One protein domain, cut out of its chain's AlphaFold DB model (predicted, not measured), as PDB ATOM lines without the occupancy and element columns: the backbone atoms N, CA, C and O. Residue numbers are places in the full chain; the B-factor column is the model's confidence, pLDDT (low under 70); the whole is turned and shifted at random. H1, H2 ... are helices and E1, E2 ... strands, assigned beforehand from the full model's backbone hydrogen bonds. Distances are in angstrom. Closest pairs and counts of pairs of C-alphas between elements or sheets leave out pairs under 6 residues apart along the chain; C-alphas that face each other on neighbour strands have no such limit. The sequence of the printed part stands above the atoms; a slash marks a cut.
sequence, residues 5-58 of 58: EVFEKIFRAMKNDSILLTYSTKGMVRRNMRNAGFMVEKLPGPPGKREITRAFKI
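Overview. This is residues 5 to 58 of the 58 residues of the protein "Bifunctional tRNA (Mnm(5)s(2)U34)-methyltransferase/FAD-dependent cmnm(5)s(2)U34 oxidoreductase" of Bacteroidetes bacterium ADurb.Bin408 (UniProt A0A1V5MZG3). A three-stranded antiparallel sheet, order E1 E3 E2, has H2 packed along one face; H1 meets H2 end to end and grazes the sheet. The 54 printed residues hold H1, E1, H2, E2, E3 in that order, a mixed class. The whole is compact, radius of gyration of the C-alphas 11.0 A, but elongated, 33 by 21 by 13 A.

Along the chain. E3, residues 51 to 57, spans 20.2 A and ends at C-alpha 57 (-15.322, -17.853, 40.400). E2 is 39 to 44, 17.0 A; E1 is 18 to 22, 13.8 A. H2 is 27 to 35, 12.4 A; H1 is 5 to 13, 12.5 A, from C-alpha 5 (-28.475, -16.670, 48.780).

Arrangement. Inner strand E3 is antiparallel to E1 (154 degrees; N 20 and O 55, 2.8 A) and to E2, its hairpin partner (152 degrees; N 41 and O 54, 2.9 A). E1, H2 and E2 form a split strand-helix-strand unit, two same-way strands joined through a helix with E3 between them; its crossover is right-handed. H2 lies over E3 and E2 at a height over the sheet of 9.6 A, along the strands; the C-alphas of Arg 34 and Val 40 are its closest to E2, 6.4 A. H1 only grazes the sheet with residues 10 to 12. H1 and H2 only just touch, with 3 pairs of C-alphas within 8 A, only at their ends; the closest are Phe 7 and Met 33, 5.9 A, at a steep tilt of 49 degrees, the same way. In H1 and H2 every O i to N i+4 pair is within hydrogen-bond range.

Size, cuts and confidence. The farthest C-alphas, Arg 12 and Gly 48, are 32.7 A apart. The printed part has no cut and no long link; no printed residue is under 70 in pLDDT.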
ATOM      1  N   GLU A   5     -28.863 -17.947  48.178       98.25
ATOM      2  CA  GLU A   5     -28.475 -16.670  48.780       98.25
ATOM      3  C   GLU A   5     -27.175 -16.784  49.595       98.25
ATOM      4  O   GLU A   5     -26.417 -15.823  49.745       98.25
ATOM      5  N   VAL A   6     -26.892 -17.972  50.140       97.94
ATOM      6  CA  VAL A   6     -25.619 -18.246  50.824       97.94
ATOM      7  C   VAL A   6     -24.486 -18.324  49.806       97.94
ATOM      8  O   VAL A   6     -23.421 -17.751  50.031       97.94
ATOM      9  N   PHE A   7     -24.709 -18.991  48.674       98.00
ATOM     10  CA  PHE A   7     -23.714 -19.074  47.610       98.00
ATOM     11  C   PHE A   7     -23.457 -17.728  46.946       98.00
ATOM     12  O   PHE A   7     -22.299 -17.421  46.686       98.00
ATOM     13  N   GLU A   8     -24.473 -16.890  46.754       98.38
ATOM     14  CA  GLU A   8     -24.290 -15.532  46.229       98.38
ATOM     15  C   GLU A   8     -23.384 -14.687  47.133       98.38
ATOM     16  O   GLU A   8     -22.478 -14.000  46.657       98.38
ATOM     17  N   LYS A   9     -23.591 -14.762  48.455       98.31
ATOM     18  CA  LYS A   9     -22.737 -14.068  49.430       98.31
ATOM     19  C   LYS A   9     -21.294 -14.556  49.350       98.31
ATOM     20  O   LYS A   9     -20.378 -13.737  49.333       98.31
ATOM     21  N   ILE A  10     -21.091 -15.872  49.258       97.75
ATOM     22  CA  ILE A  10     -19.755 -16.463  49.105       97.75
ATOM     23  C   ILE A  10     -19.120 -16.009  47.783       97.75
ATOM     24  O   ILE A  10     -17.982 -15.549  47.786       97.75
ATOM     25  N   PHE A  11     -19.855 -16.060  46.670       98.06
ATOM     26  CA  PHE A  11     -19.370 -15.648  45.352       98.06
ATOM     27  C   PHE A  11     -18.906 -14.189  45.355       98.06
ATOM     28  O   PHE A  11     -17.823 -13.871  44.867       98.06
ATOM     29  N   ARG A  12     -19.683 -13.285  45.961       97.81
ATOM     30  CA  ARG A  12     -19.316 -11.865  46.077       97.81
ATOM     31  C   ARG A  12     -18.075 -11.645  46.945       97.81
ATOM     32  O   ARG A  12     -17.285 -10.764  46.628       97.81
ATOM     33  N   ALA A  13     -17.885 -12.451  47.989       98.12
ATOM     34  CA  ALA A  13     -16.731 -12.359  48.885       98.12
ATOM     35  C   ALA A  13     -15.441 -12.985  48.314       98.12
ATOM     36  O   ALA A  13     -14.343 -12.652  48.755       98.12
ATOM     37  N   MET A  14     -15.554 -13.901  47.350       97.88
ATOM     38  CA  MET A  14     -14.413 -14.573  46.728       97.88
ATOM     39  C   MET A  14     -13.676 -13.665  45.731       97.88
ATOM     40  O   MET A  14     -14.287 -12.848  45.041       97.88
ATOM     41  N   LYS A  15     -12.354 -13.835  45.610       97.81
ATOM     42  CA  LYS A  15     -11.562 -13.223  44.527       97.81
ATOM     43  C   LYS A  15     -11.847 -13.931  43.198       97.81
ATOM     44  O   LYS A  15     -12.246 -15.097  43.205       97.81
ATOM     45  N   ASN A  16     -11.630 -13.248  42.078       96.62
ATOM     46  CA  ASN A  16     -11.646 -13.908  40.770       96.62
ATOM     47  C   ASN A  16     -10.544 -14.979  40.709       96.62
ATOM     48  O   ASN A  16      -9.579 -14.925  41.477       96.62
ATOM     49  N   ASP A  17     -10.755 -15.976  39.859       96.12
ATOM     50  CA  ASP A  17      -9.924 -17.173  39.684       96.12
ATOM     51  C   ASP A  17      -9.746 -18.041  40.944       96.12
ATOM     52  O   ASP A  17      -8.806 -18.830  41.056       96.12
ATOM     53  N   SER A  18     -10.655 -17.927  41.918       97.56
ATOM     54  CA  SER A  18     -10.609 -18.727  43.147       97.56
ATOM     55  C   SER A  18     -11.567 -19.920  43.128       97.56
ATOM     56  O   SER A  18     -12.541 -19.977  42.370       97.56
ATOM     57  N   ILE A  19     -11.269 -20.901  43.987       97.75
ATOM     58  CA  ILE A  19     -11.938 -22.203  44.029       97.75
ATOM     59  C   ILE A  19     -12.664 -22.394  45.361       97.75
ATOM     60  O   ILE A  19     -12.103 -22.166  46.432       97.75
ATOM     61  N   LEU A  20     -13.890 -22.908  45.285       97.50
ATOM     62  CA  LEU A  20     -14.645 -23.460  46.402       97.50
ATOM     63  C   LEU A  20     -14.818 -24.971  46.201       97.50
ATOM     64  O   LEU A  20     -15.266 -25.426  45.151       97.50
ATOM     65  N   LEU A  21     -14.488 -25.761  47.222       96.31
ATOM     66  CA  LEU A  21     -14.523 -27.221  47.158       96.31
ATOM     67  C   LEU A  21     -15.391 -27.785  48.284       96.31
ATOM     68  O   LEU A  21     -15.325 -27.328  49.424       96.31
ATOM     69  N   THR A  22     -16.234 -28.772  47.977       94.50
ATOM     70  CA  THR A  22     -17.096 -29.412  48.980       94.50
ATOM     71  C   THR A  22     -17.288 -30.902  48.724       94.50
ATOM     72  O   THR A  22     -17.393 -31.359  47.586       94.50
ATOM     73  N   TYR A  23     -17.416 -31.663  49.813       92.69
ATOM     74  CA  TYR A  23     -17.786 -33.079  49.783       92.69
ATOM     75  C   TYR A  23     -19.239 -33.313  49.330       92.69
ATOM     76  O   TYR A  23     -19.626 -34.448  49.049       92.69
ATOM     77  N   SER A  24     -20.079 -32.273  49.307       92.19
ATOM     78  CA  SER A  24     -21.489 -32.405  48.946       92.19
ATOM     79  C   SER A  24     -21.664 -32.581  47.438       92.19
ATOM     80  O   SER A  24     -21.287 -31.722  46.644       92.19
ATOM     81  N   THR A  25     -22.301 -33.681  47.036       92.00
ATOM     82  CA  THR A  25     -22.603 -34.013  45.632       92.00
ATOM     83  C   THR A  25     -24.101 -33.987  45.319       92.00
ATOM     84  O   THR A  25     -24.539 -34.478  44.274       92.00
ATOM     85  N   LYS A  26     -24.919 -33.391  46.196       94.94
ATOM     86  CA  LYS A  26     -26.365 -33.250  45.969       94.94
ATOM     87  C   LYS A  26     -26.637 -32.352  44.755       94.94
ATOM     88  O   LYS A  26     -26.037 -31.290  44.611       94.94
ATOM     89  N   GLY A  27     -27.582 -32.751  43.902       95.81
ATOM     90  CA  GLY A  27     -27.925 -32.006  42.681       95.81
ATOM     91  C   GLY A  27     -28.351 -30.559  42.946       95.81
ATOM     92  O   GLY A  27     -27.874 -29.652  42.270       95.81
ATOM     93  N   MET A  28     -29.162 -30.340  43.988       97.19
ATOM     94  CA  MET A  28     -29.603 -29.004  44.411       97.19
ATOM     95  C   MET A  28     -28.427 -28.084  44.762       97.19
ATOM     96  O   MET A  28     -28.436 -26.923  44.385       97.19
ATOM     97  N   VAL A  29     -27.386 -28.610  45.413       96.94
ATOM     98  CA  VAL A  29     -26.203 -27.830  45.810       96.94
ATOM     99  C   VAL A  29     -25.484 -27.294  44.575       96.94
ATOM    100  O   VAL A  29     -25.221 -26.100  44.492       96.94
ATOM    101  N   ARG A  30     -25.246 -28.148  43.571       97.12
ATOM    102  CA  ARG A  30     -24.617 -27.722  42.309       97.12
ATOM    103  C   ARG A  30     -25.482 -26.745  41.520       97.12
ATOM    104  O   ARG A  30     -24.939 -25.842  40.899       97.12
ATOM    105  N   ARG A  31     -26.806 -26.933  41.513       97.81
ATOM    106  CA  ARG A  31     -27.731 -26.011  40.837       97.81
ATOM    107  C   ARG A  31     -27.687 -24.629  41.484       97.81
ATOM    108  O   ARG A  31     -27.467 -23.660  40.778       97.81
ATOM    109  N   ASN A  32     -27.784 -24.566  42.809       98.12
ATOM    110  CA  ASN A  32     -27.752 -23.302  43.541       98.12
ATOM    111  C   ASN A  32     -26.388 -22.599  43.396       98.12
ATOM    112  O   ASN A  32     -26.346 -21.387  43.242       98.12
ATOM    113  N   MET A  33     -25.272 -23.345  43.373       98.00
ATOM    114  CA  MET A  33     -23.954 -22.778  43.049       98.00
ATOM    115  C   MET A  33     -23.920 -22.165  41.639       98.00
ATOM    116  O   MET A  33     -23.416 -21.061  41.470       98.00
ATOM    117  N   ARG A  34     -24.467 -22.853  40.626       97.88
ATOM    118  CA  ARG A  34     -24.522 -22.317  39.255       97.88
ATOM    119  C   ARG A  34     -25.392 -21.071  39.159       97.88
ATOM    120  O   ARG A  34     -24.969 -20.107  38.536       97.88
ATOM    121  N   ASN A  35     -26.557 -21.077  39.804       98.31
ATOM    122  CA  ASN A  35     -27.442 -19.913  39.848       98.31
ATOM    123  C   ASN A  35     -26.753 -18.700  40.496       98.31
ATOM    124  O   ASN A  35     -26.844 -17.596  39.976       98.31
ATOM    125  N   ALA A  36     -25.973 -18.926  41.558       97.94
ATOM    126  CA  ALA A  36     -25.182 -17.888  42.215       97.94
ATOM    127  C   ALA A  36     -23.984 -17.369  41.386       97.94
ATOM    128  O   ALA A  36     -23.298 -16.450  41.833       97.94
ATOM    129  N   GLY A  37     -23.708 -17.951  40.212       97.81
ATOM    130  CA  GLY A  37     -22.668 -17.503  39.279       97.81
ATOM    131  C   GLY A  37     -21.410 -18.372  39.225       97.81
ATOM    132  O   GLY A  37     -20.507 -18.080  38.446       97.81
ATOM    133  N   PHE A  38     -21.319 -19.451  40.008       98.25
ATOM    134  CA  PHE A  38     -20.151 -20.333  39.952       98.25
ATOM    135  C   PHE A  38     -20.139 -21.202  38.689       98.25
ATOM    136  O   PHE A  38     -21.145 -21.821  38.329       98.25
ATOM    137  N   MET A  39     -18.957 -21.401  38.103       98.12
ATOM    138  CA  MET A  39     -18.729 -22.527  37.195       98.12
ATOM    139  C   MET A  39     -18.508 -23.792  38.030       98.12
ATOM    140  O   MET A  39     -17.647 -23.808  38.904       98.12
ATOM    141  N   VAL A  40     -19.288 -24.854  37.805       97.62
ATOM    142  CA  VAL A  40     -19.297 -26.037  38.688       97.62
ATOM    143  C   VAL A  40     -19.015 -27.317  37.923       97.62
ATOM    144  O   VAL A  40     -19.780 -27.688  37.025       97.62
ATOM    145  N   GLU A  41     -18.015 -28.054  38.390       96.81
ATOM    146  CA  GLU A  41     -17.653 -29.377  37.897       96.81
ATOM    147  C   GLU A  41     -17.641 -30.434  39.011       96.81
ATOM    148  O   GLU A  41     -17.781 -30.151  40.207       96.81
ATOM    149  N   LYS A  42     -17.487 -31.688  38.590       96.00
ATOM    150  CA  LYS A  42     -17.343 -32.835  39.479       96.00
ATOM    151  C   LYS A  42     -15.926 -33.369  39.376       96.00
ATOM    152  O   LYS A  42     -15.403 -33.500  38.275       96.00
ATOM    153  N   LEU A  43     -15.356 -33.736  40.513       96.06
ATOM    154  CA  LEU A  43     -14.075 -34.430  40.577       96.06
ATOM    155  C   LEU A  43     -14.269 -35.837  41.135       96.06
ATOM    156  O   LEU A  43     -15.203 -36.036  41.920       96.06
ATOM    157  N   PRO A  44     -13.383 -36.791  40.799       95.62
ATOM    158  CA  PRO A  44     -13.292 -38.058  41.512       95.62
ATOM    159  C   PRO A  44     -13.178 -37.814  43.020       95.62
ATOM    160  O   PRO A  44     -12.433 -36.940  43.468       95.62
ATOM    161  N   GLY A  45     -13.963 -38.548  43.803       92.50
ATOM    162  CA  GLY A  45     -13.919 -38.436  45.256       92.50
ATOM    163  C   GLY A  45     -12.753 -39.221  45.872       92.50
ATOM    164  O   GLY A  45     -12.197 -40.113  45.231       92.50
ATOM    165  N   PRO A  46     -12.376 -38.911  47.127       90.25
ATOM    166  CA  PRO A  46     -11.429 -39.725  47.888       90.25
ATOM    167  C   PRO A  46     -12.005 -41.126  48.177       90.25
ATOM    168  O   PRO A  46     -13.210 -41.340  47.993       90.25
ATOM    169  N   PRO A  47     -11.197 -42.081  48.682       92.94
ATOM    170  CA  PRO A  47     -11.674 -43.416  49.044       92.94
ATOM    171  C   PRO A  47     -12.985 -43.378  49.847       92.94
ATOM    172  O   PRO A  47     -13.109 -42.663  50.839       92.94
ATOM    173  N   GLY A  48     -13.997 -44.117  49.381       90.56
ATOM    174  CA  GLY A  48     -15.337 -44.135  49.986       90.56
ATOM    175  C   GLY A  48     -16.314 -43.063  49.477       90.56
ATOM    176  O   GLY A  48     -17.481 -43.059  49.877       90.56
ATOM    177  N   LYS A  49     -15.902 -42.173  48.565       88.19
ATOM    178  CA  LYS A  49     -16.780 -41.206  47.883       88.19
ATOM    179  C   LYS A  49     -16.565 -41.292  46.374       88.19
ATOM    180  O   LYS A  49     -15.445 -41.210  45.899       88.19
ATOM    181  N   ARG A  50     -17.653 -41.413  45.605       92.25
ATOM    182  CA  ARG A  50     -17.562 -41.470  44.133       92.25
ATOM    183  C   ARG A  50     -17.083 -40.149  43.537       92.25
ATOM    184  O   ARG A  50     -16.259 -40.142  42.633       92.25
ATOM    185  N   GLU A  51     -17.606 -39.041  44.047       95.75
ATOM    186  CA  GLU A  51     -17.364 -37.709  43.502       95.75
ATOM    187  C   GLU A  51     -17.311 -36.669  44.631       95.75
ATOM    188  O   GLU A  51     -17.840 -36.897  45.725       95.75
ATOM    189  N   ILE A  52     -16.731 -35.510  44.330       96.44
ATOM    190  CA  ILE A  52     -16.846 -34.257  45.090       96.44
ATOM    191  C   ILE A  52     -17.164 -33.105  44.128       96.44
ATOM    192  O   ILE A  52     -17.022 -33.242  42.911       96.44
ATOM    193  N   THR A  53     -17.612 -31.970  44.660       97.31
ATOM    194  CA  THR A  53     -17.966 -30.795  43.852       97.31
ATOM    195  C   THR A  53     -16.869 -29.740  43.953       97.31
ATOM    196  O   THR A  53     -16.476 -29.364  45.061       97.31
ATOM    197  N   ARG A  54     -16.422 -29.228  42.801       97.62
ATOM    198  CA  ARG A  54     -15.525 -28.071  42.688       97.62
ATOM    199  C   ARG A  54     -16.250 -26.941  41.956       97.62
ATOM    200  O   ARG A  54     -16.884 -27.177  40.929       97.62
ATOM    201  N   ALA A  55     -16.184 -25.738  42.511       97.94
ATOM    202  CA  ALA A  55     -16.811 -24.534  41.988       97.94
ATOM    203  C   ALA A  55     -15.759 -23.429  41.813       97.94
ATOM    204  O   ALA A  55     -14.901 -23.258  42.678       97.94
ATOM    205  N   PHE A  56     -15.836 -22.682  40.717       98.12
ATOM    206  CA  PHE A  56     -14.917 -21.600  40.374       98.12
ATOM    207  C   PHE A  56     -15.658 -20.276  40.304       98.12
ATOM    208  O   PHE A  56     -16.771 -20.217  39.773       98.12
ATOM    209  N   LYS A  57     -15.008 -19.222  40.793       97.69
ATOM    210  CA  LYS A  57     -15.322 -17.853  40.400       97.69
ATOM    211  C   LYS A  57     -14.320 -17.448  39.328       97.69
ATOM    212  O   LYS A  57     -13.138 -17.365  39.640       97.69
ATOM    213  N   ILE A  58     -14.799 -17.248  38.106       89.25
ATOM    214  CA  ILE A  58     -14.030 -16.697  36.985       89.25
ATOM    215  C   ILE A  58     -14.395 -15.218  36.892       89.25
ATOM    216  O   ILE A  58     -15.612 -14.931  36.976       89.25
TER     217      ILE A  58